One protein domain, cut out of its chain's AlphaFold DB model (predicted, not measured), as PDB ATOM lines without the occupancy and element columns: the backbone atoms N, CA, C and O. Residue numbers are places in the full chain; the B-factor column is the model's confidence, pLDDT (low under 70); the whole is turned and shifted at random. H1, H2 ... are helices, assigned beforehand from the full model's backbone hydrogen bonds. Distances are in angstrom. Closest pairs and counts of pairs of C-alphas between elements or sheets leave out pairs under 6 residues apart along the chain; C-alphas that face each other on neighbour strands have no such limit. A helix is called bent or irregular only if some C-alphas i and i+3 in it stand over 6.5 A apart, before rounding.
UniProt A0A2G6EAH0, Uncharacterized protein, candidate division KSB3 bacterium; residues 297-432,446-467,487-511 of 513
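AT A GLANCE: This is residues 297 to 432, 446 to 467 and 487 to 511 of the 513 residues of an uncharacterized protein of candidate division KSB3 bacterium (UniProt A0A2G6EAH0). Two helical hairpins meet crosswise: the long arm H2 and H3, and a second hairpin, H5 and H6, which crosses the later part of H3. H8 packs in the corner between them, touching H3, H5 and H6, while H1 crosses H3, H7 packs on the earlier part of H2 and little H4 sits at the far end beside H6; the turn at residues 325 to 330 sticks out. The printed part has 183 residues with eight named helices, H1 to H8 in chain order, and no named strand, an all-helix domain. It is only just compact, close to loose, with a radius of gyration of the C-alphas of 18.8 A, and elongated, spanning 66 by 39 by 32 A.

IN THESE COORDINATES: H1 is residues 298 to 303, beginning at C-alpha 298 (190.400, 219.987, 212.269). H2, residues 305 to 325, is 28.9 A long; it has a kink of 31 degrees near residue 312 and is only just irregular, C-alphas 310 and 313 being 6.7 A apart. H3, residues 333 to 366, is the longest at 49.5 A and ends at C-alpha 366 (170.284, 204.849, 198.790). H4 is residues 369 to 372. H5, residues 377 to 400, is 34.6 A long, and H6, residues 407 to 431, 36.8 A. H7 is residues 458 to 467. H8, residues 493 to 507, is 21.3 A long and ends at C-alpha 507 (181.998, 201.880, 201.271).

HOW THE PARTS SIT: H3 is the hub, touching five helices. H2 and H3 form a hairpin, opposite ways at a shallow tilt of 21 degrees; their closest C-alphas, Ala 305 and Leu 350, are 5.7 A apart. H1 touches H3 at residues 345 to 353 alone, with C-alphas 302 and 349 at 4.5 A. H5 and H6 form the other hairpin, at 27 degrees, closest at C-alphas 384 and 420, 5.7 A. H3 touches H5 at a steep tilt of 65 degrees, closest at C-alphas 361 and 387, 7.3 A. H8 touches H3 at a steep tilt of 43 degrees, with C-alphas 358 and 506 at 6.0 A. H7 touches H2, with C-alphas 312 and 464 at 7.4 A. H4 touches H6, with C-alphas 372 and 426 at 7.0 A. In H1, H3, H5, H6 and H7 every O i to N i+4 pair is within hydrogen-bond range; in H2 15 of 17 are and in H8 10 of 11, and H4 is too short for such a pair.

THE WHOLE: The C-alphas farthest apart, those of Glu 328 and Ser 432, are 67.4 A apart. Residues 433 to 445 and 468 to 486 are not printed; the gaps are 20.6 A from C-alpha 432 to 446 and 19.5 A from C-alpha 467 to 487. Of the links printed whole, none is long. Mean pLDDT of the printed part is 70.9, and residues 299 to 315, 446 to 467, 487 to 492 and 505 to 511 are among those under 70.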
ATOM      1  N   GLU A 297     191.359 224.492 213.847       71.19
ATOM      2  CA  GLU A 297     190.518 223.338 214.160       71.19
ATOM      3  C   GLU A 297     190.491 222.354 212.981       71.19
ATOM      4  O   GLU A 297     190.527 222.749 211.816       71.19
ATOM      5  N   ILE A 298     190.409 221.056 213.282       70.00
ATOM      6  CA  ILE A 298     190.400 219.987 212.269       70.00
ATOM      7  C   ILE A 298     189.274 220.203 211.249       70.00
ATOM      8  O   ILE A 298     189.483 219.982 210.057       70.00
ATOM      9  N   ASP A 299     188.123 220.708 211.701       64.88
ATOM     10  CA  ASP A 299     186.982 221.022 210.845       64.88
ATOM     11  C   ASP A 299     187.367 222.031 209.752       64.88
ATOM     12  O   ASP A 299     187.193 221.728 208.577       64.88
ATOM     13  N   SER A 300     188.015 223.152 210.088       65.06
ATOM     14  CA  SER A 300     188.452 224.165 209.112       65.06
ATOM     15  C   SER A 300     189.567 223.685 208.173       65.06
ATOM     16  O   SER A 300     189.639 224.091 207.013       65.06
ATOM     17  N   ILE A 301     190.425 222.764 208.621       61.16
ATOM     18  CA  ILE A 301     191.409 222.106 207.740       61.16
ATOM     19  C   ILE A 301     190.678 221.176 206.759       61.16
ATOM     20  O   ILE A 301     190.982 221.149 205.567       61.16
ATOM     21  N   SER A 302     189.661 220.450 207.227       63.09
ATOM     22  CA  SER A 302     188.880 219.531 206.394       63.09
ATOM     23  C   SER A 302     188.125 220.264 205.280       63.09
ATOM     24  O   SER A 302     187.874 219.695 204.219       63.09
ATOM     25  N   GLU A 303     187.826 221.549 205.461       61.03
ATOM     26  CA  GLU A 303     187.118 222.382 204.489       61.03
ATOM     27  C   GLU A 303     187.919 222.577 203.187       61.03
ATOM     28  O   GLU A 303     187.333 222.528 202.110       61.03
ATOM     29  N   ASN A 304     189.256 222.610 203.243       58.09
ATOM     30  CA  ASN A 304     190.153 222.784 202.083       58.09
ATOM     31  C   ASN A 304     190.993 221.533 201.741       58.09
ATOM     32  O   ASN A 304     192.012 221.609 201.048       58.09
ATOM     33  N   ALA A 305     190.560 220.376 202.235       57.53
ATOM     34  CA  ALA A 305     191.235 219.082 202.173       57.53
ATOM     35  C   ALA A 305     191.885 218.715 200.832       57.53
ATOM     36  O   ALA A 305     193.017 218.256 200.837       57.53
ATOM     37  N   SER A 306     191.228 218.899 199.685       55.81
ATOM     38  CA  SER A 306     191.821 218.540 198.387       55.81
ATOM     39  C   SER A 306     193.056 219.381 198.079       55.81
ATOM     40  O   SER A 306     194.109 218.852 197.746       55.81
ATOM     41  N   THR A 307     192.985 220.694 198.292       55.31
ATOM     42  CA  THR A 307     194.118 221.603 198.082       55.31
ATOM     43  C   THR A 307     195.224 221.367 199.120       55.31
ATOM     44  O   THR A 307     196.409 221.441 198.794       55.31
ATOM     45  N   ILE A 308     194.854 221.017 200.353       60.38
ATOM     46  CA  ILE A 308     195.783 220.700 201.448       60.38
ATOM     47  C   ILE A 308     196.499 219.360 201.217       60.38
ATOM     48  O   ILE A 308     197.720 219.295 201.357       60.38
ATOM     49  N   LEU A 309     195.773 218.317 200.806       56.25
ATOM     50  CA  LEU A 309     196.308 217.000 200.442       56.25
ATOM     51  C   LEU A 309     197.291 217.104 199.278       56.25
ATOM     52  O   LEU A 309     198.326 216.446 199.270       56.25
ATOM     53  N   MET A 310     196.977 217.957 198.303       58.75
ATOM     54  CA  MET A 310     197.778 218.086 197.092       58.75
ATOM     55  C   MET A 310     199.049 218.923 197.270       58.75
ATOM     56  O   MET A 310     200.019 218.683 196.555       58.75
ATOM     57  N   LEU A 311     199.062 219.912 198.174       61.78
ATOM     58  CA  LEU A 311     200.126 220.928 198.215       61.78
ATOM     59  C   LEU A 311     200.845 220.999 199.566       61.78
ATOM     60  O   LEU A 311     202.066 221.127 199.584       61.78
ATOM     61  N   CYS A 312     200.141 220.867 200.694       66.12
ATOM     62  CA  CYS A 312     200.775 220.973 202.011       66.12
ATOM     63  C   CYS A 312     201.659 219.761 202.314       66.12
ATOM     64  O   CYS A 312     202.742 219.929 202.855       66.12
ATOM     65  N   GLN A 313     201.244 218.551 201.927       67.06
ATOM     66  CA  GLN A 313     202.020 217.339 202.205       67.06
ATOM     67  C   GLN A 313     203.347 217.295 201.434       67.06
ATOM     68  O   GLN A 313     204.372 216.931 202.002       67.06
ATOM     69  N   VAL A 314     203.347 217.722 200.166       64.38
ATOM     70  CA  VAL A 314     204.576 217.842 199.361       64.38
ATOM     71  C   VAL A 314     205.501 218.898 199.968       64.38
ATOM     72  O   VAL A 314     206.658 218.600 200.243       64.38
ATOM     73  N   LEU A 315     204.966 220.086 200.274       66.75
ATOM     74  CA  LEU A 315     205.732 221.170 200.895       66.75
ATOM     75  C   LEU A 315     206.313 220.770 202.260       66.75
ATOM     76  O   LEU A 315     207.458 221.092 202.557       66.75
ATOM     77  N   PHE A 316     205.553 220.067 203.101       73.31
ATOM     78  CA  PHE A 316     206.028 219.628 204.414       73.31
ATOM     79  C   PHE A 316     207.107 218.556 204.320       73.31
ATOM     80  O   PHE A 316     208.082 218.647 205.061       73.31
ATOM     81  N   ASN A 317     206.984 217.601 203.398       70.31
ATOM     82  CA  ASN A 317     208.009 216.578 203.195       70.31
ATOM     83  C   ASN A 317     209.314 217.184 202.659       70.31
ATOM     84  O   ASN A 317     210.371 216.944 203.234       70.31
ATOM     85  N   GLU A 318     209.242 218.033 201.629       68.38
ATOM     86  CA  GLU A 318     210.424 218.702 201.059       68.38
ATOM     87  C   GLU A 318     211.161 219.553 202.108       68.38
ATOM     88  O   GLU A 318     212.391 219.534 202.195       68.38
ATOM     89  N   ILE A 319     210.415 220.271 202.954       72.88
ATOM     90  CA  ILE A 319     210.998 221.098 204.016       72.88
ATOM     91  C   ILE A 319     211.486 220.263 205.206       72.88
ATOM     92  O   ILE A 319     212.496 220.622 205.813       72.88
ATOM     93  N   ALA A 320     210.830 219.151 205.540       73.12
ATOM     94  CA  ALA A 320     211.315 218.225 206.561       73.12
ATOM     95  C   ALA A 320     212.654 217.597 206.150       73.12
ATOM     96  O   ALA A 320     213.583 217.580 206.960       73.12
ATOM     97  N   ASP A 321     212.781 217.169 204.893       73.31
ATOM     98  CA  ASP A 321     214.022 216.623 204.338       73.31
ATOM     99  C   ASP A 321     215.142 217.673 204.343       73.31
ATOM    100  O   ASP A 321     216.256 217.397 204.799       73.31
ATOM    101  N   PHE A 322     214.840 218.910 203.928       73.12
ATOM    102  CA  PHE A 322     215.790 220.023 204.004       73.12
ATOM    103  C   PHE A 322     216.233 220.308 205.447       73.12
ATOM    104  O   PHE A 322     217.428 220.389 205.722       73.12
ATOM    105  N   LEU A 323     215.304 220.424 206.400       74.62
ATOM    106  CA  LEU A 323     215.636 220.677 207.806       74.62
ATOM    107  C   LEU A 323     216.447 219.530 208.419       74.62
ATOM    108  O   LEU A 323     217.397 219.788 209.157       74.62
ATOM    109  N   ALA A 324     216.123 218.278 208.089       76.56
ATOM    110  CA  ALA A 324     216.897 217.115 208.512       76.56
ATOM    111  C   ALA A 324     218.341 217.180 207.991       76.56
ATOM    112  O   ALA A 324     219.271 216.897 208.748       76.56
ATOM    113  N   SER A 325     218.536 217.644 206.753       72.81
ATOM    114  CA  SER A 325     219.861 217.887 206.167       72.81
ATOM    115  C   SER A 325     220.649 218.989 206.894       72.81
ATOM    116  O   SER A 325     221.875 218.997 206.844       72.81
ATOM    117  N   GLN A 326     219.973 219.919 207.577       68.81
ATOM    118  CA  GLN A 326     220.601 221.009 208.334       68.81
ATOM    119  C   GLN A 326     220.819 220.682 209.821       68.81
ATOM    120  O   GLN A 326     221.329 221.526 210.561       68.81
ATOM    121  N   ARG A 327     220.456 219.478 210.283       72.38
ATOM    122  CA  ARG A 327     220.450 219.110 211.712       72.38
ATOM    123  C   ARG A 327     221.829 219.146 212.379       72.38
ATOM    124  O   ARG A 327     221.910 219.355 213.585       72.38
ATOM    125  N   GLU A 328     222.903 218.962 211.615       67.19
ATOM    126  CA  GLU A 328     224.279 219.081 212.127       67.19
ATOM    127  C   GLU A 328     224.716 220.541 212.330       67.19
ATOM    128  O   GLU A 328     225.670 220.809 213.058       67.19
ATOM    129  N   HIS A 329     224.000 221.495 211.728       64.25
ATOM    130  CA  HIS A 329     224.360 222.915 211.726       64.25
ATOM    131  C   HIS A 329     223.401 223.791 212.538       64.25
ATOM    132  O   HIS A 329     223.795 224.865 212.993       64.25
ATOM    133  N   LEU A 330     222.144 223.371 212.700       67.75
ATOM    134  CA  LEU A 330     221.080 224.139 213.346       67.75
ATOM    135  C   LEU A 330     220.209 223.229 214.223       67.75
ATOM    136  O   LEU A 330     219.907 222.094 213.854       67.75
ATOM    137  N   ASP A 331     219.739 223.750 215.362       73.19
ATOM    138  CA  ASP A 331     218.693 223.077 216.138       73.19
ATOM    139  C   ASP A 331     217.344 223.239 215.431       73.19
ATOM    140  O   ASP A 331     216.680 224.274 215.508       73.19
ATOM    141  N   VAL A 332     216.966 222.196 214.698       78.44
ATOM    142  CA  VAL A 332     215.720 222.117 213.928       78.44
ATOM    143  C   VAL A 332     214.644 221.286 214.631       78.44
ATOM    144  O   VAL A 332     213.583 221.059 214.055       78.44
ATOM    145  N   SER A 333     214.892 220.814 215.858       75.75
ATOM    146  CA  SER A 333     214.032 219.832 216.536       75.75
ATOM    147  C   SER A 333     212.581 220.304 216.682       75.75
ATOM    148  O   SER A 333     211.663 219.596 216.280       75.75
ATOM    149  N   LEU A 334     212.373 221.532 217.162       73.75
ATOM    150  CA  LEU A 334     211.044 222.139 217.315       73.75
ATOM    151  C   LEU A 334     210.327 222.355 215.974       73.75
ATOM    152  O   LEU A 334     209.114 222.180 215.889       73.75
ATOM    153  N   ASN A 335     211.078 222.706 214.926       76.44
ATOM    154  CA  ASN A 335     210.534 222.923 213.586       76.44
ATOM    155  C   ASN A 335     210.059 221.606 212.968       76.44
ATOM    156  O   ASN A 335     208.962 221.547 212.421       76.44
ATOM    157  N   LEU A 336     210.852 220.540 213.109       77.62
ATOM    158  CA  LEU A 336     210.480 219.202 212.654       77.62
ATOM    159  C   LEU A 336     209.254 218.674 213.405       77.62
ATOM    160  O   LEU A 336     208.351 218.135 212.774       77.62
ATOM    161  N   THR A 337     209.174 218.875 214.725       80.06
ATOM    162  CA  THR A 337     207.978 218.507 215.501       80.06
ATOM    163  C   THR A 337     206.747 219.281 215.030       80.06
ATOM    164  O   THR A 337     205.725 218.668 214.757       80.06
ATOM    165  N   SER A 338     206.857 220.602 214.839       75.75
ATOM    166  CA  SER A 338     205.764 221.442 214.317       75.75
ATOM    167  C   SER A 338     205.278 220.985 212.936       75.75
ATOM    168  O   SER A 338     204.077 220.966 212.673       75.75
ATOM    169  N   ILE A 339     206.201 220.591 212.051       78.38
ATOM    170  CA  ILE A 339     205.859 220.045 210.733       78.38
ATOM    171  C   ILE A 339     205.147 218.698 210.871       78.38
ATOM    172  O   ILE A 339     204.115 218.507 210.237       78.38
ATOM    173  N   ASN A 340     205.649 217.791 211.711       81.06
ATOM    174  CA  ASN A 340     205.019 216.487 211.930       81.06
ATOM    175  C   ASN A 340     203.606 216.631 212.512       81.06
ATOM    176  O   ASN A 340     202.674 216.029 211.987       81.06
ATOM    177  N   ASP A 341     203.424 217.499 213.510       79.69
ATOM    178  CA  ASP A 341     202.112 217.787 214.099       79.69
ATOM    179  C   ASP A 341     201.139 218.353 213.049       79.69
ATOM    180  O   ASP A 341     199.960 217.996 213.018       79.69
ATOM    181  N   ALA A 342     201.621 219.230 212.161       76.06
ATOM    182  CA  ALA A 342     200.821 219.764 211.063       76.06
ATOM    183  C   ALA A 342     200.470 218.684 210.026       76.06
ATOM    184  O   ALA A 342     199.339 218.654 209.545       76.06
ATOM    185  N   VAL A 343     201.405 217.786 209.700       77.50
ATOM    186  CA  VAL A 343     201.168 216.640 208.810       77.50
ATOM    187  C   VAL A 343     200.103 215.717 209.394       77.50
ATOM    188  O   VAL A 343     199.184 215.325 208.675       77.50
ATOM    189  N   ASP A 344     200.184 215.402 210.683       79.69
ATOM    190  CA  ASP A 344     199.221 214.526 211.347       79.69
ATOM    191  C   ASP A 344     197.837 215.178 211.426       79.69
ATOM    192  O   ASP A 344     196.845 214.555 211.056       79.69
ATOM    193  N   LYS A 345     197.757 216.474 211.748       76.38
ATOM    194  CA  LYS A 345     196.490 217.224 211.691       76.38
ATOM    195  C   LYS A 345     195.874 217.272 210.299       76.38
ATOM    196  O   LYS A 345     194.656 217.169 210.161       76.38
ATOM    197  N   VAL A 346     196.699 217.444 209.268       73.44
ATOM    198  CA  VAL A 346     196.245 217.384 207.878       73.44
ATOM    199  C   VAL A 346     195.682 216.001 207.583       73.44
ATOM    200  O   VAL A 346     194.567 215.915 207.077       73.44
ATOM    201  N   LYS A 347     196.384 214.924 207.952       74.31
ATOM    202  CA  LYS A 347     195.869 213.558 207.793       74.31
ATOM    203  C   LYS A 347     194.537 213.376 208.515       74.31
ATOM    204  O   LYS A 347     193.601 212.892 207.887       74.31
ATOM    205  N   ASP A 348     194.411 213.790 209.769       75.56
ATOM    206  CA  ASP A 348     193.168 213.648 210.538       75.56
ATOM    207  C   ASP A 348     191.995 214.393 209.882       75.56
ATOM    208  O   ASP A 348     190.900 213.845 209.731       75.56
ATOM    209  N   ALA A 349     192.231 215.620 209.413       71.12
ATOM    210  CA  ALA A 349     191.235 216.418 208.702       71.12
ATOM    211  C   ALA A 349     190.806 215.786 207.369       71.12
ATOM    212  O   ALA A 349     189.632 215.847 206.989       71.12
ATOM    213  N   LEU A 350     191.746 215.150 206.667       71.50
ATOM    214  CA  LEU A 350     191.474 214.406 205.440       71.50
ATOM    215  C   LEU A 350     190.605 213.184 205.712       71.50
ATOM    216  O   LEU A 350     189.589 213.023 205.040       71.50
ATOM    217  N   HIS A 351     190.946 212.392 206.730       72.81
ATOM    218  CA  HIS A 351     190.150 211.237 207.150       72.81
ATOM    219  C   HIS A 351     188.735 211.651 207.554       72.81
ATOM    220  O   HIS A 351     187.759 211.013 207.152       72.81
ATOM    221  N   TYR A 352     188.596 212.754 208.293       72.31
ATOM    222  CA  TYR A 352     187.291 213.283 208.675       72.31
ATOM    223  C   TYR A 352     186.441 213.679 207.457       72.31
ATOM    224  O   TYR A 352     185.286 213.258 207.353       72.31
ATOM    225  N   ARG A 353     187.006 214.417 206.488       73.06
ATOM    226  CA  ARG A 353     186.282 214.770 205.252       73.06
ATOM    227  C   ARG A 353     185.937 213.536 204.425       73.06
ATOM    228  O   ARG A 353     184.817 213.445 203.929       73.06
ATOM    229  N   GLN A 354     186.874 212.602 204.264       72.50
ATOM    230  CA  GLN A 354     186.653 211.346 203.538       72.50
ATOM    231  C   GLN A 354     185.487 210.570 204.147       72.50
ATOM    232  O   GLN A 354     184.581 210.151 203.428       72.50
ATOM    233  N   PHE A 355     185.458 210.451 205.476       73.69
ATOM    234  CA  PHE A 355     184.351 209.833 206.190       73.69
ATOM    235  C   PHE A 355     183.032 210.579 205.944       73.69
ATOM    236  O   PHE A 355     182.048 209.954 205.555       73.69
ATOM    237  N   ALA A 356     183.006 211.907 206.104       71.12
ATOM    238  CA  ALA A 356     181.797 212.712 205.927       71.12
ATOM    239  C   ALA A 356     181.237 212.647 204.493       71.12
ATOM    240  O   ALA A 356     180.040 212.414 204.308       71.12
ATOM    241  N   ILE A 357     182.089 212.795 203.471       74.56
ATOM    242  CA  ILE A 357     181.681 212.693 202.061       74.56
ATOM    243  C   ILE A 357     181.306 211.252 201.712       74.56
ATOM    244  O   ILE A 357     180.340 211.040 200.984       74.56
ATOM    245  N   GLY A 358     182.014 210.254 202.244       74.94
ATOM    246  CA  GLY A 358     181.693 208.843 202.039       74.94
ATOM    247  C   GLY A 358     180.324 208.460 202.608       74.94
ATOM    248  O   GLY A 358     179.551 207.782 201.932       74.94
ATOM    249  N   GLN A 359     179.968 208.948 203.803       75.75
ATOM    250  CA  GLN A 359     178.620 208.769 204.361       75.75
ATOM    251  C   GLN A 359     177.559 209.457 203.499       75.75
ATOM    252  O   GLN A 359     176.562 208.837 203.132       75.75
ATOM    253  N   LEU A 360     177.815 210.701 203.092       74.75
ATOM    254  CA  LEU A 360     176.924 211.463 202.222       74.75
ATOM    255  C   LEU A 360     176.705 210.763 200.870       74.75
ATOM    256  O   LEU A 360     175.575 210.644 200.394       74.75
ATOM    257  N   PHE A 361     177.769 210.230 200.271       79.81
ATOM    258  CA  PHE A 361     177.700 209.418 199.061       79.81
ATOM    259  C   PHE A 361     176.811 208.186 199.261       79.81
ATOM    260  O   PHE A 361     175.900 207.949 198.462       79.81
ATOM    261  N   LEU A 362     177.015 207.423 200.341       76.88
ATOM    262  CA  LEU A 362     176.206 206.241 200.660       76.88
ATOM    263  C   LEU A 362     174.724 206.588 200.842       76.88
ATOM    264  O   LEU A 362     173.859 205.875 200.324       76.88
ATOM    265  N   GLU A 363     174.422 207.680 201.538       76.81
ATOM    266  CA  GLU A 363     173.058 208.175 201.713       76.81
ATOM    267  C   GLU A 363     172.423 208.533 200.366       76.81
ATOM    268  O   GLU A 363     171.367 207.999 200.018       76.81
ATOM    269  N   PHE A 364     173.093 209.337 199.537       80.50
ATOM    270  CA  PHE A 364     172.575 209.731 198.224       80.50
ATOM    271  C   PHE A 364     172.422 208.570 197.245       80.50
ATOM    272  O   PHE A 364     171.508 208.579 196.410       80.50
ATOM    273  N   THR A 365     173.259 207.542 197.365       78.62
ATOM    274  CA  THR A 365     173.112 206.313 196.582       78.62
ATOM    275  C   THR A 365     171.796 205.611 196.942       78.62
ATOM    276  O   THR A 365     171.050 205.198 196.049       78.62
ATOM    277  N   ARG A 366     171.458 205.556 198.240       79.31
ATOM    278  CA  ARG A 366     170.284 204.849 198.790       79.31
ATOM    279  C   ARG A 366     168.967 205.605 198.630       79.31
ATOM    280  O   ARG A 366     167.950 204.969 198.365       79.31
ATOM    281  N   ILE A 367     168.967 206.932 198.761       79.00
ATOM    282  CA  ILE A 367     167.729 207.726 198.741       79.00
ATOM    283  C   ILE A 367     167.071 207.643 197.348       79.00
ATOM    284  O   ILE A 367     167.705 207.993 196.349       79.00
ATOM    285  N   PRO A 368     165.808 207.211 197.218       78.88
ATOM    286  CA  PRO A 368     165.102 207.183 195.941       78.88
ATOM    287  C   PRO A 368     165.010 208.567 195.286       78.88
ATOM    288  O   PRO A 368     164.888 209.593 195.950       78.88
ATOM    289  N   VAL A 369     164.958 208.612 193.951       79.69
ATOM    290  CA  VAL A 369     164.837 209.874 193.186       79.69
ATOM    291  C   VAL A 369     163.622 210.711 193.617       79.69
ATOM    292  O   VAL A 369     163.664 211.936 193.541       79.69
ATOM    293  N   GLY A 370     162.539 210.066 194.067       72.56
ATOM    294  CA  GLY A 370     161.348 210.744 194.582       72.56
ATOM    295  C   GLY A 370     161.598 211.518 195.879       72.56
ATOM    296  O   GLY A 370     161.105 212.633 196.008       72.56
ATOM    297  N   GLU A 371     162.406 210.971 196.784       74.62
ATOM    298  CA  GLU A 371     162.725 211.559 198.093       74.62
ATOM    299  C   GLU A 371     163.823 212.624 197.992       74.62
ATOM    300  O   GLU A 371     163.760 213.644 198.669       74.62
ATOM    301  N   LEU A 372     164.758 212.489 197.041       76.19
ATOM    302  CA  LEU A 372     165.729 213.551 196.729       76.19
ATOM    303  C   LEU A 372     165.061 214.864 196.306       76.19
ATOM    304  O   LEU A 372     165.634 215.943 196.453       76.19
ATOM    305  N   ARG A 373     163.823 214.798 195.798       74.00
ATOM    306  CA  ARG A 373     163.032 215.990 195.476       74.00
ATOM    307  C   ARG A 373     162.524 216.726 196.712       74.00
ATOM    308  O   ARG A 373     161.887 217.761 196.544       74.00
ATOM    309  N   LEU A 374     162.797 216.264 197.924       73.94
ATOM    310  CA  LEU A 374     162.487 217.007 199.141       73.94
ATOM    311  C   LEU A 374     163.629 217.968 199.509       73.94
ATOM    312  O   LEU A 374     163.354 219.056 199.987       73.94
ATOM    313  N   LEU A 375     164.877 217.675 199.136       73.38
ATOM    314  CA  LEU A 375     166.060 218.476 199.498       73.38
ATOM    315  C   LEU A 375     166.155 219.827 198.780       73.38
ATOM    316  O   LEU A 375     165.761 219.937 197.615       73.38
ATOM    317  N   SER A 376     166.715 220.861 199.408       75.25
ATOM    318  CA  SER A 376     166.921 222.154 198.730       75.25
ATOM    319  C   SER A 376     167.842 222.051 197.503       75.25
ATOM    320  O   SER A 376     168.761 221.239 197.453       75.25
ATOM    321  N   VAL A 377     167.613 222.911 196.497       73.94
ATOM    322  CA  VAL A 377     168.457 222.977 195.279       73.94
ATOM    323  C   VAL A 377     169.921 223.224 195.648       73.94
ATOM    324  O   VAL A 377     170.796 222.548 195.132       73.94
ATOM    325  N   LYS A 378     170.164 224.103 196.629       72.69
ATOM    326  CA  LYS A 378     171.503 224.376 197.155       72.69
ATOM    327  C   LYS A 378     172.192 223.114 197.693       72.69
ATOM    328  O   LYS A 378     173.333 222.868 197.338       72.69
ATOM    329  N   HIS A 379     171.509 222.296 198.500       72.44
ATOM    330  CA  HIS A 379     172.093 221.053 199.021       72.44
ATOM    331  C   HIS A 379     172.416 220.047 197.916       72.44
ATOM    332  O   HIS A 379     173.439 219.371 197.984       72.44
ATOM    333  N   LEU A 380     171.552 219.939 196.904       75.69
ATOM    334  CA  LEU A 380     171.783 219.056 195.762       75.69
ATOM    335  C   LEU A 380     172.988 219.515 194.932       75.69
ATOM    336  O   LEU A 380     173.806 218.678 194.555       75.69
ATOM    337  N   ASP A 381     173.108 220.821 194.686       70.00
ATOM    338  CA  ASP A 381     174.225 221.411 193.945       70.00
ATOM    339  C   ASP A 381     175.545 221.269 194.723       70.00
ATOM    340  O   ASP A 381     176.549 220.830 194.160       70.00
ATOM    341  N   ASP A 382     175.542 221.557 196.028       69.12
ATOM    342  CA  ASP A 382     176.725 221.431 196.886       69.12
ATOM    343  C   ASP A 382     177.184 219.957 196.990       69.12
ATOM    344  O   ASP A 382     178.372 219.655 196.858       69.12
ATOM    345  N   ALA A 383     176.250 219.009 197.162       75.62
ATOM    346  CA  ALA A 383     176.556 217.576 197.201       75.62
ATOM    347  C   ALA A 383     177.106 217.080 195.860       75.62
ATOM    348  O   ALA A 383     178.058 216.297 195.817       75.62
ATOM    349  N   GLN A 384     176.532 217.557 194.754       78.19
ATOM    350  CA  GLN A 384     177.017 217.248 193.417       78.19
ATOM    351  C   GLN A 384     178.461 217.727 193.228       78.19
ATOM    352  O   GLN A 384     179.277 216.965 192.713       78.19
ATOM    353  N   LEU A 385     178.786 218.956 193.640       72.75
ATOM    354  CA  LEU A 385     180.135 219.515 193.511       72.75
ATOM    355  C   LEU A 385     181.173 218.702 194.298       72.75
ATOM    356  O   LEU A 385     182.240 218.406 193.763       72.75
ATOM    357  N   LEU A 386     180.850 218.283 195.525       73.25
ATOM    358  CA  LEU A 386     181.746 217.462 196.350       73.25
ATOM    359  C   LEU A 386     181.979 216.067 195.757       73.25
ATOM    360  O   LEU A 386     183.112 215.589 195.721       73.25
ATOM    361  N   LEU A 387     180.933 215.408 195.252       79.31
ATOM    362  CA  LEU A 387     181.096 214.105 194.598       79.31
ATOM    363  C   LEU A 387     181.863 214.225 193.275       79.31
ATOM    364  O   LEU A 387     182.642 213.333 192.945       79.31
ATOM    365  N   GLN A 388     181.691 215.326 192.537       76.50
ATOM    366  CA  GLN A 388     182.483 215.623 191.338       76.50
ATOM    367  C   GLN A 388     183.967 215.835 191.658       76.50
ATOM    368  O   GLN A 388     184.816 215.404 190.883       76.50
ATOM    369  N   GLU A 389     184.286 216.463 192.789       74.00
ATOM    370  CA  GLU A 389     185.661 216.614 193.272       74.00
ATOM    371  C   GLU A 389     186.308 215.249 193.558       74.00
ATOM    372  O   GLU A 389     187.404 214.975 193.068       74.00
ATOM    373  N   VAL A 390     185.610 214.358 194.271       79.19
ATOM    374  CA  VAL A 390     186.095 212.989 194.532       79.19
ATOM    375  C   VAL A 390     186.239 212.197 193.231       79.19
ATOM    376  O   VAL A 390     187.269 211.559 193.018       79.19
ATOM    377  N   GLN A 391     185.256 212.282 192.331       81.94
ATOM    378  CA  GLN A 391     185.309 211.625 191.024       81.94
ATOM    379  C   GLN A 391     186.517 212.089 190.205       81.94
ATOM    380  O   GLN A 391     187.198 211.257 189.613       81.94
ATOM    381  N   ALA A 392     186.834 213.386 190.211       77.44
ATOM    382  CA  ALA A 392     188.001 213.910 189.508       77.44
ATOM    383  C   ALA A 392     189.325 213.346 190.064       77.44
ATOM    384  O   ALA A 392     190.238 213.061 189.290       77.44
ATOM    385  N   ILE A 393     189.429 213.142 191.383       76.94
ATOM    386  CA  ILE A 393     190.611 212.530 192.019       76.94
ATOM    387  C   ILE A 393     190.724 211.041 191.652       76.94
ATOM    388  O   ILE A 393     191.812 210.569 191.315       76.94
ATOM    389  N   VAL A 394     189.607 210.305 191.672       81.31
ATOM    390  CA  VAL A 394     189.556 208.892 191.256       81.31
ATOM    391  C   VAL A 394     189.934 208.753 189.776       81.31
ATOM    392  O   VAL A 394     190.741 207.894 189.423       81.31
ATOM    393  N   GLU A 395     189.412 209.622 188.910       82.31
ATOM    394  CA  GLU A 395     189.749 209.647 187.485       82.31
ATOM    395  C   GLU A 395     191.227 209.976 187.245       82.31
ATOM    396  O   GLU A 395     191.851 209.327 186.406       82.31
ATOM    397  N   ASP A 396     191.819 210.916 187.992       77.56
ATOM    398  CA  ASP A 396     193.258 211.214 187.909       77.56
ATOM    399  C   ASP A 396     194.107 209.990 188.291       77.56
ATOM    400  O   ASP A 396     195.052 209.634 187.583       77.56
ATOM    401  N   TYR A 397     193.743 209.281 189.362       81.94
ATOM    402  CA  TYR A 397     194.419 208.038 189.740       81.94
ATOM    403  C   TYR A 397     194.321 206.968 188.639       81.94
ATOM    404  O   TYR A 397     195.338 206.377 188.256       81.94
ATOM    405  N   LEU A 398     193.124 206.748 188.088       83.19
ATOM    406  CA  LEU A 398     192.883 205.771 187.020       83.19
ATOM    407  C   LEU A 398     193.641 206.122 185.731       83.19
ATOM    408  O   LEU A 398     194.210 205.238 185.087       83.19
ATOM    409  N   GLN A 399     193.711 207.406 185.375       82.19
ATOM    410  CA  GLN A 399     194.482 207.885 184.223       82.19
ATOM    411  C   GLN A 399     195.987 207.643 184.391       82.19
ATOM    412  O   GLN A 399     196.669 207.327 183.414       82.19
ATOM    413  N   ARG A 400     196.512 207.757 185.618       77.12
ATOM    414  CA  ARG A 400     197.929 207.510 185.936       77.12
ATOM    415  C   ARG A 400     198.274 206.027 186.123       77.12
ATOM    416  O   ARG A 400     199.456 205.692 186.162       77.12
ATOM    417  N   THR A 401     197.281 205.138 186.212       82.75
ATOM    418  CA  THR A 401     197.460 203.683 186.413       82.75
ATOM    419  C   THR A 401     196.746 202.827 185.352       82.75
ATOM    420  O   THR A 401     196.020 201.881 185.680       82.75
ATOM    421  N   PRO A 402     196.957 203.093 184.047       75.62
ATOM    422  CA  PRO A 402     196.241 202.385 182.993       75.62
ATOM    423  C   PRO A 402     196.553 200.880 183.027       75.62
ATOM    424  O   PRO A 402     197.706 200.464 182.925       75.62
ATOM    425  N   GLY A 403     195.511 200.054 183.170       70.94
ATOM    426  CA  GLY A 403     195.612 198.587 183.155       70.94
ATOM    427  C   GLY A 403     196.116 197.931 184.448       70.94
ATOM    428  O   GLY A 403     196.184 196.706 184.499       70.94
ATOM    429  N   LEU A 404     196.439 198.715 185.481       75.31
ATOM    430  CA  LEU A 404     196.850 198.232 186.810       75.31
ATOM    431  C   LEU A 404     195.865 198.624 187.922       75.31
ATOM    432  O   LEU A 404     196.073 198.258 189.075       75.31
ATOM    433  N   ALA A 405     194.813 199.370 187.580       73.38
ATOM    434  CA  ALA A 405     193.796 199.797 188.526       73.38
ATOM    435  C   ALA A 405     193.043 198.606 189.136       73.38
ATOM    436  O   ALA A 405     192.631 197.672 188.442       73.38
ATOM    437  N   GLU A 406     192.837 198.672 190.446       81.31
ATOM    438  CA  GLU A 406     192.101 197.667 191.201       81.31
ATOM    439  C   GLU A 406     190.611 197.695 190.822       81.31
ATOM    440  O   GLU A 406     190.018 198.760 190.636       81.31
ATOM    441  N   PHE A 407     189.988 196.515 190.715       81.56
ATOM    442  CA  PHE A 407     188.586 196.374 190.291       81.56
ATOM    443  C   PHE A 407     187.623 197.215 191.144       81.56
ATOM    444  O   PHE A 407     186.693 197.823 190.624       81.56
ATOM    445  N   GLU A 408     187.872 197.294 192.448       80.81
ATOM    446  CA  GLU A 408     187.047 198.046 193.396       80.81
ATOM    447  C   GLU A 408     187.053 199.558 193.113       80.81
ATOM    448  O   GLU A 408     186.017 200.208 193.241       80.81
ATOM    449  N   ILE A 409     188.180 200.110 192.650       84.00
ATOM    450  CA  ILE A 409     188.312 201.532 192.293       84.00
ATOM    451  C   ILE A 409     187.516 201.846 191.021       84.00
ATOM    452  O   ILE A 409     186.872 202.893 190.929       84.00
ATOM    453  N   LEU A 410     187.511 200.926 190.051       83.56
ATOM    454  CA  LEU A 410     186.695 201.056 188.841       83.56
ATOM    455  C   LEU A 410     185.196 201.064 189.178       83.56
ATOM    456  O   LEU A 410     184.462 201.911 188.673       83.56
ATOM    457  N   VAL A 411     184.758 200.180 190.083       83.62
ATOM    458  CA  VAL A 411     183.367 200.135 190.571       83.62
ATOM    459  C   VAL A 411     182.995 201.419 191.318       83.62
ATOM    460  O   VAL A 411     181.911 201.960 191.101       83.62
ATOM    461  N   LEU A 412     183.884 201.939 192.173       84.25
ATOM    462  CA  LEU A 412     183.670 203.211 192.868       84.25
ATOM    463  C   LEU A 412     183.453 204.365 191.879       84.25
ATOM    464  O   LEU A 412     182.523 205.149 192.060       84.25
ATOM    465  N   SER A 413     184.273 204.443 190.828       87.06
ATOM    466  CA  SER A 413     184.163 205.477 189.791       87.06
ATOM    467  C   SER A 413     182.815 205.429 189.057       87.06
ATOM    468  O   SER A 413     182.171 206.462 188.873       87.06
ATOM    469  N   GLU A 414     182.339 204.233 188.701       86.06
ATOM    470  CA  GLU A 414     181.030 204.050 188.059       86.06
ATOM    471  C   GLU A 414     179.881 204.474 188.994       86.06
ATOM    472  O   GLU A 414     179.007 205.256 188.610       86.06
ATOM    473  N   MET A 415     179.919 204.048 190.262       85.56
ATOM    474  CA  MET A 415     178.894 204.406 191.251       85.56
ATOM    475  C   MET A 415     178.858 205.913 191.565       85.56
ATOM    476  O   MET A 415     177.775 206.482 191.765       85.56
ATOM    477  N   LEU A 416     180.021 206.570 191.616       85.38
ATOM    478  CA  LEU A 416     180.131 208.024 191.761       85.38
ATOM    479  C   LEU A 416     179.489 208.733 190.568       85.38
ATOM    480  O   LEU A 416     178.650 209.616 190.762       85.38
ATOM    481  N   GLN A 417     179.811 208.309 189.344       87.25
ATOM    482  CA  GLN A 417     179.259 208.893 188.125       87.25
ATOM    483  C   GLN A 417     177.727 208.771 188.067       87.25
ATOM    484  O   GLN A 417     177.037 209.757 187.782       87.25
ATOM    485  N   ASP A 418     177.180 207.603 188.403       88.31
ATOM    486  CA  ASP A 418     175.733 207.370 188.452       88.31
ATOM    487  C   ASP A 418     175.036 208.253 189.492       88.31
ATOM    488  O   ASP A 418     173.979 208.845 189.228       88.31
ATOM    489  N   THR A 419     175.640 208.392 190.671       85.50
ATOM    490  CA  THR A 419     175.091 209.209 191.760       85.50
ATOM    491  C   THR A 419     175.138 210.699 191.418       85.50
ATOM    492  O   THR A 419     174.152 211.408 191.628       85.50
ATOM    493  N   ILE A 420     176.216 211.178 190.794       85.62
ATOM    494  CA  ILE A 420     176.324 212.555 190.285       85.62
ATOM    495  C   ILE A 420     175.228 212.831 189.247       85.62
ATOM    496  O   ILE A 420     174.519 213.837 189.342       85.62
ATOM    497  N   GLN A 421     175.024 211.929 188.282       87.19
ATOM    498  CA  GLN A 421     173.965 212.079 187.278       87.19
ATOM    499  C   GLN A 421     172.564 212.070 187.901       87.19
ATOM    500  O   GLN A 421     171.669 212.794 187.446       87.19
ATOM    501  N   LYS A 422     172.347 211.248 188.934       86.50
ATOM    502  CA  LYS A 422     171.092 211.192 189.696       86.50
ATOM    503  C   LYS A 422     170.792 212.542 190.354       86.50
ATOM    504  O   LYS A 422     169.675 213.038 190.197       86.50
ATOM    505  N   LEU A 423     171.776 213.157 191.014       84.69
ATOM    506  CA  LEU A 423     171.644 214.480 191.636       84.69
ATOM    507  C   LEU A 423     171.366 215.578 190.598       84.69
ATOM    508  O   LEU A 423     170.391 216.319 190.742       84.69
ATOM    509  N   GLN A 424     172.122 215.604 189.494       84.69
ATOM    510  CA  GLN A 424     171.944 216.567 188.395       84.69
ATOM    511  C   GLN A 424     170.529 216.547 187.811       84.69
ATOM    512  O   GLN A 424     169.910 217.593 187.598       84.69
ATOM    513  N   LYS A 425     169.980 215.350 187.567       84.00
ATOM    514  CA  LYS A 425     168.616 215.183 187.039       84.00
ATOM    515  C   LYS A 425     167.568 215.744 188.001       84.00
ATOM    516  O   LYS A 425     166.594 216.356 187.556       84.00
ATOM    517  N   VAL A 426     167.754 215.556 189.309       82.56
ATOM    518  CA  VAL A 426     166.840 216.082 190.333       82.56
ATOM    519  C   VAL A 426     166.935 217.607 190.415       82.56
ATOM    520  O   VAL A 426     165.892 218.265 190.335       82.56
ATOM    521  N   ALA A 427     168.143 218.170 190.477       78.38
ATOM    522  CA  ALA A 427     168.373 219.615 190.524       78.38
ATOM    523  C   ALA A 427     167.775 220.336 189.298       78.38
ATOM    524  O   ALA A 427     166.977 221.266 189.446       78.38
ATOM    525  N   ALA A 428     168.029 219.829 188.085       76.56
ATOM    526  CA  ALA A 428     167.463 220.376 186.848       76.56
ATOM    527  C   ALA A 428     165.918 220.311 186.817       76.56
ATOM    528  O   ALA A 428     165.243 221.251 186.380       76.56
ATOM    529  N   SER A 429     165.328 219.225 187.333       74.62
ATOM    530  CA  SER A 429     163.867 219.077 187.416       74.62
ATOM    531  C   SER A 429     163.209 220.052 188.403       74.62
ATOM    532  O   SER A 429     162.055 220.435 188.202       74.62
ATOM    533  N   LYS A 430     163.940 220.497 189.433       71.25
ATOM    534  CA  LYS A 430     163.493 221.525 190.384       71.25
ATOM    535  C   LYS A 430     163.667 222.940 189.849       71.25
ATOM    536  O   LYS A 430     162.750 223.739 189.988       71.25
ATOM    537  N   ALA A 431     164.783 223.240 189.187       60.34
ATOM    538  CA  ALA A 431     165.018 224.552 188.580       60.34
ATOM    539  C   ALA A 431     163.976 224.895 187.494       60.34
ATOM    540  O   ALA A 431     163.585 226.049 187.341       60.34
ATOM    541  N   SER A 432     163.481 223.882 186.772       57.28
ATOM    542  CA  SER A 432     162.434 224.029 185.745       57.28
ATOM    543  C   SER A 432     161.001 224.168 186.292       57.28
ATOM    544  O   SER A 432     160.106 224.592 185.560       57.28
ATOM    545  N   ASP A 446     166.756 218.494 205.340       53.06
ATOM    546  CA  ASP A 446     167.890 219.409 205.095       53.06
ATOM    547  C   ASP A 446     168.705 219.721 206.373       53.06
ATOM    548  O   ASP A 446     169.891 220.027 206.286       53.06
ATOM    549  N   ARG A 447     168.104 219.648 207.573       55.16
ATOM    550  CA  ARG A 447     168.818 219.820 208.859       55.16
ATOM    551  C   ARG A 447     169.560 218.574 209.332       55.16
ATOM    552  O   ARG A 447     170.456 218.699 210.165       55.16
ATOM    553  N   SER A 448     169.139 217.398 208.875       55.38
ATOM    554  CA  SER A 448     169.768 216.123 209.233       55.38
ATOM    555  C   SER A 448     171.044 215.848 208.435       55.38
ATOM    556  O   SER A 448     171.867 215.046 208.867       55.38
ATOM    557  N   LEU A 449     171.228 216.556 207.314       53.75
ATOM    558  CA  LEU A 449     172.396 216.444 206.449       53.75
ATOM    559  C   LEU A 449     173.490 217.460 206.839       53.75
ATOM    560  O   LEU A 449     173.180 218.562 207.304       53.75
ATOM    561  N   PRO A 450     174.782 217.125 206.657       53.34
ATOM    562  CA  PRO A 450     175.881 218.049 206.925       53.34
ATOM    563  C   PRO A 450     175.756 219.330 206.087       53.34
ATOM    564  O   PRO A 450     175.577 219.268 204.875       53.34
ATOM    565  N   SER A 451     175.893 220.504 206.716       52.81
ATOM    566  CA  SER A 451     175.849 221.789 206.004       52.81
ATOM    567  C   SER A 451     177.084 221.961 205.117       52.81
ATOM    568  O   SER A 451     178.188 222.179 205.617       52.81
ATOM    569  N   LEU A 452     176.877 221.897 203.800       52.12
ATOM    570  CA  LEU A 452     177.950 221.892 202.805       52.12
ATOM    571  C   LEU A 452     178.520 223.285 202.477       52.12
ATOM    572  O   LEU A 452     179.599 223.404 201.904       52.12
ATOM    573  N   SER A 453     177.878 224.364 202.936       46.47
ATOM    574  CA  SER A 453     178.400 225.731 202.781       46.47
ATOM    575  C   SER A 453     179.587 226.060 203.695       46.47
ATOM    576  O   SER A 453     179.952 227.227 203.807       46.47
ATOM    577  N   LYS A 454     180.116 225.064 204.409       51.81
ATOM    578  CA  LYS A 454     181.276 225.187 205.292       51.81
ATOM    579  C   LYS A 454     182.588 224.834 204.587       51.81
ATOM    580  O   LYS A 454     183.620 225.303 205.007       51.81
ATOM    581  N   PHE A 455     182.573 224.103 203.470       50.94
ATOM    582  CA  PHE A 455     183.777 223.524 202.849       50.94
ATOM    583  C   PHE A 455     184.688 224.498 202.070       50.94
ATOM    584  O   PHE A 455     185.260 224.105 201.056       50.94
ATOM    585  N   TYR A 456     184.819 225.759 202.484       54.03
ATOM    586  CA  TYR A 456     185.749 226.692 201.843       54.03
ATOM    587  C   TYR A 456     186.224 227.783 202.811       54.03
ATOM    588  O   TYR A 456     185.458 228.683 203.156       54.03
ATOM    589  N   ASP A 457     187.506 227.734 203.181       59.75
ATOM    590  CA  ASP A 457     188.194 228.801 203.921       59.75
ATOM    591  C   ASP A 457     189.167 229.537 202.979       59.75
ATOM    592  O   ASP A 457     190.164 228.986 202.500       59.75
ATOM    593  N   GLU A 458     188.846 230.798 202.684       60.47
ATOM    594  CA  GLU A 458     189.596 231.656 201.766       60.47
ATOM    595  C   GLU A 458     190.975 232.057 202.322       60.47
ATOM    596  O   GLU A 458     191.941 232.155 201.555       60.47
ATOM    597  N   ASP A 459     191.107 232.220 203.640       61.47
ATOM    598  CA  ASP A 459     192.344 232.665 204.290       61.47
ATOM    599  C   ASP A 459     193.413 231.565 204.253       61.47
ATOM    600  O   ASP A 459     194.577 231.825 203.911       61.47
ATOM    601  N   LEU A 460     193.016 230.315 204.502       64.25
ATOM    602  CA  LEU A 460     193.898 229.151 204.386       64.25
ATOM    603  C   LEU A 460     194.386 228.950 202.942       64.25
ATOM    604  O   LEU A 460     195.571 228.694 202.707       64.25
ATOM    605  N   LEU A 461     193.520 229.158 201.948       61.53
ATOM    606  CA  LEU A 461     193.909 229.095 200.535       61.53
ATOM    607  C   LEU A 461     194.874 230.214 200.139       61.53
ATOM    608  O   LEU A 461     195.808 229.979 199.366       61.53
ATOM    609  N   ILE A 462     194.699 231.425 200.671       63.69
ATOM    610  CA  ILE A 462     195.641 232.533 200.464       63.69
ATOM    611  C   ILE A 462     197.011 232.192 201.065       63.69
ATOM    612  O   ILE A 462     198.036 232.486 200.442       63.69
ATOM    613  N   LEU A 463     197.058 231.563 202.240       64.12
ATOM    614  CA  LEU A 463     198.308 231.136 202.879       64.12
ATOM    615  C   LEU A 463     199.026 230.043 202.082       64.12
ATOM    616  O   LEU A 463     200.224 230.178 201.826       64.12
ATOM    617  N   ILE A 464     198.302 229.026 201.609       64.00
ATOM    618  CA  ILE A 464     198.852 227.975 200.736       64.00
ATOM    619  C   ILE A 464     199.405 228.594 199.448       64.00
ATOM    620  O   ILE A 464     200.542 228.326 199.058       64.00
ATOM    621  N   ARG A 465     198.657 229.504 198.815       63.69
ATOM    622  CA  ARG A 465     199.121 230.221 197.616       63.69
ATOM    623  C   ARG A 465     200.381 231.041 197.886       63.69
ATOM    624  O   ARG A 465     201.294 231.008 197.071       63.69
ATOM    625  N   LYS A 466     200.471 231.734 199.025       63.72
ATOM    626  CA  LYS A 466     201.669 232.500 199.428       63.72
ATOM    627  C   LYS A 466     202.878 231.608 199.721       63.72
ATOM    628  O   LYS A 466     204.010 232.023 199.452       63.72
ATOM    629  N   ALA A 467     202.654 230.414 200.272       64.19
ATOM    630  CA  ALA A 467     203.703 229.415 200.468       64.19
ATOM    631  C   ALA A 467     204.250 228.917 199.119       64.19
ATOM    632  O   ALA A 467     205.458 228.773 198.974       64.19
ATOM    633  N   SER A 487     195.025 220.828 186.314       33.66
ATOM    634  CA  SER A 487     195.678 219.718 185.610       33.66
ATOM    635  C   SER A 487     196.909 219.241 186.377       33.66
ATOM    636  O   SER A 487     198.016 219.690 186.101       33.66
ATOM    637  N   SER A 488     196.671 218.373 187.369       45.56
ATOM    638  CA  SER A 488     197.448 217.155 187.668       45.56
ATOM    639  C   SER A 488     198.913 217.153 187.167       45.56
ATOM    640  O   SER A 488     199.136 216.899 185.982       45.56
ATOM    641  N   PRO A 489     199.916 217.446 188.040       41.25
ATOM    642  CA  PRO A 489     201.015 216.477 188.220       41.25
ATOM    643  C   PRO A 489     201.780 216.525 189.576       41.25
ATOM    644  O   PRO A 489     202.948 216.151 189.604       41.25
ATOM    645  N   LEU A 490     201.212 216.992 190.698       51.78
ATOM    646  CA  LEU A 490     201.992 217.192 191.949       51.78
ATOM    647  C   LEU A 490     201.748 216.183 193.081       51.78
ATOM    648  O   LEU A 490     202.542 216.135 194.012       51.78
ATOM    649  N   VAL A 491     200.704 215.356 193.015       55.62
ATOM    650  CA  VAL A 491     200.426 214.397 194.098       55.62
ATOM    651  C   VAL A 491     201.166 213.088 193.820       55.62
ATOM    652  O   VAL A 491     200.963 212.514 192.739       55.62
ATOM    653  N   PRO A 492     201.988 212.588 194.759       62.94
ATOM    654  CA  PRO A 492     202.565 211.255 194.664       62.94
ATOM    655  C   PRO A 492     201.471 210.210 194.453       62.94
ATOM    656  O   PRO A 492     200.427 210.244 195.105       62.94
ATOM    657  N   LEU A 493     201.714 209.252 193.558       71.69
ATOM    658  CA  LEU A 493     200.728 208.220 193.233       71.69
ATOM    659  C   LEU A 493     200.274 207.429 194.475       71.69
ATOM    660  O   LEU A 493     199.126 207.003 194.541       71.69
ATOM    661  N   THR A 494     201.153 207.275 195.467       73.06
ATOM    662  CA  THR A 494     200.859 206.635 196.756       73.06
ATOM    663  C   THR A 494     199.812 207.398 197.564       73.06
ATOM    664  O   THR A 494     198.857 206.790 198.025       73.06
ATOM    665  N   ALA A 495     199.922 208.725 197.660       68.44
ATOM    666  CA  ALA A 495     198.953 209.554 198.378       68.44
ATOM    667  C   ALA A 495     197.592 209.610 197.658       68.44
ATOM    668  O   ALA A 495     196.549 209.600 198.307       68.44
ATOM    669  N   LEU A 496     197.586 209.609 196.314       73.06
ATOM    670  CA  LEU A 496     196.347 209.450 195.535       73.06
ATOM    671  C   LEU A 496     195.687 208.101 195.816       73.06
ATOM    672  O   LEU A 496     194.479 208.043 196.028       73.06
ATOM    673  N   LYS A 497     196.483 207.027 195.830       78.94
ATOM    674  CA  LYS A 497     196.000 205.678 196.115       78.94
ATOM    675  C   LYS A 497     195.377 205.596 197.511       78.94
ATOM    676  O   LYS A 497     194.225 205.198 197.612       78.94
ATOM    677  N   GLU A 498     196.090 206.042 198.545       75.25
ATOM    678  CA  GLU A 498     195.599 206.060 199.934       75.25
ATOM    679  C   GLU A 498     194.293 206.858 200.066       75.25
ATOM    680  O   GLU A 498     193.350 206.427 200.735       75.25
ATOM    681  N   TYR A 499     194.194 208.001 199.376       75.19
ATOM    682  CA  TYR A 499     192.966 208.789 199.355       75.19
ATOM    683  C   TYR A 499     191.798 208.014 198.735       75.19
ATOM    684  O   TYR A 499     190.713 207.991 199.308       75.19
ATOM    685  N   VAL A 500     192.001 207.355 197.594       78.69
ATOM    686  CA  VAL A 500     190.956 206.569 196.921       78.69
ATOM    687  C   VAL A 500     190.564 205.327 197.736       78.69
ATOM    688  O   VAL A 500     189.375 205.047 197.891       78.69
ATOM    689  N   GLU A 501     191.535 204.613 198.307       76.88
ATOM    690  CA  GLU A 501     191.305 203.436 199.157       76.88
ATOM    691  C   GLU A 501     190.505 203.781 200.419       76.88
ATOM    692  O   GLU A 501     189.619 203.023 200.806       76.88
ATOM    693  N   SER A 502     190.714 204.958 201.012       71.81
ATOM    694  CA  SER A 502     189.927 205.391 202.176       71.81
ATOM    695  C   SER A 502     188.418 205.490 201.882       71.81
ATOM    696  O   SER A 502     187.590 205.130 202.721       71.81
ATOM    697  N   PHE A 503     188.032 205.905 200.666       70.75
ATOM    698  CA  PHE A 503     186.631 205.905 200.229       70.75
ATOM    699  C   PHE A 503     186.109 204.483 200.007       70.75
ATOM    700  O   PHE A 503     184.932 204.203 200.264       70.75
ATOM    701  N   LEU A 504     186.973 203.565 199.566       71.69
ATOM    702  CA  LEU A 504     186.633 202.149 199.495       71.69
ATOM    703  C   LEU A 504     186.384 201.572 200.886       71.69
ATOM    704  O   LEU A 504     185.403 200.864 201.057       71.69
ATOM    705  N   ASP A 505     187.170 201.915 201.899       65.50
ATOM    706  CA  ASP A 505     186.965 201.405 203.259       65.50
ATOM    707  C   ASP A 505     185.660 201.908 203.894       65.50
ATOM    708  O   ASP A 505     184.937 201.139 204.537       65.50
ATOM    709  N   VAL A 506     185.282 203.167 203.638       60.00
ATOM    710  CA  VAL A 506     183.977 203.711 204.059       60.00
ATOM    711  C   VAL A 506     182.819 203.015 203.326       60.00
ATOM    712  O   VAL A 506     181.757 202.799 203.914       60.00
ATOM    713  N   THR A 507     183.014 202.596 202.070       55.28
ATOM    714  CA  THR A 507     181.998 201.880 201.271       55.28
ATOM    715  C   THR A 507     182.003 200.354 201.473       55.28
ATOM    716  O   THR A 507     180.961 199.722 201.289       55.28
ATOM    717  N   LYS A 508     183.112 199.760 201.945       54.28
ATOM    718  CA  LYS A 508     183.302 198.340 202.321       54.28
ATOM    719  C   LYS A 508     182.652 197.955 203.648       54.28
ATOM    720  O   LYS A 508     182.585 196.770 203.976       54.28
ATOM    721  N   PHE A 509     181.973 198.887 204.320       45.50
ATOM    722  CA  PHE A 509     180.894 198.565 205.269       45.50
ATOM    723  C   PHE A 509     179.680 197.860 204.611       45.50
ATOM    724  O   PHE A 509     178.594 197.794 205.186       45.50
ATOM    725  N   ARG A 510     179.861 197.331 203.396       42.56
ATOM    726  CA  ARG A 510     178.944 196.478 202.648       42.56
ATOM    727  C   ARG A 510     179.042 194.996 203.034       42.56
ATOM    728  O   ARG A 510     178.028 194.324 202.963       42.56
ATOM    729  N   ASP A 511     180.182 194.506 203.530       41.06
ATOM    730  CA  ASP A 511     180.367 193.059 203.788       41.06
ATOM    731  C   ASP A 511     180.097 192.629 205.248       41.06
ATOM    732  O   ASP A 511     180.406 191.510 205.658       41.06
TER     733      ASP A 511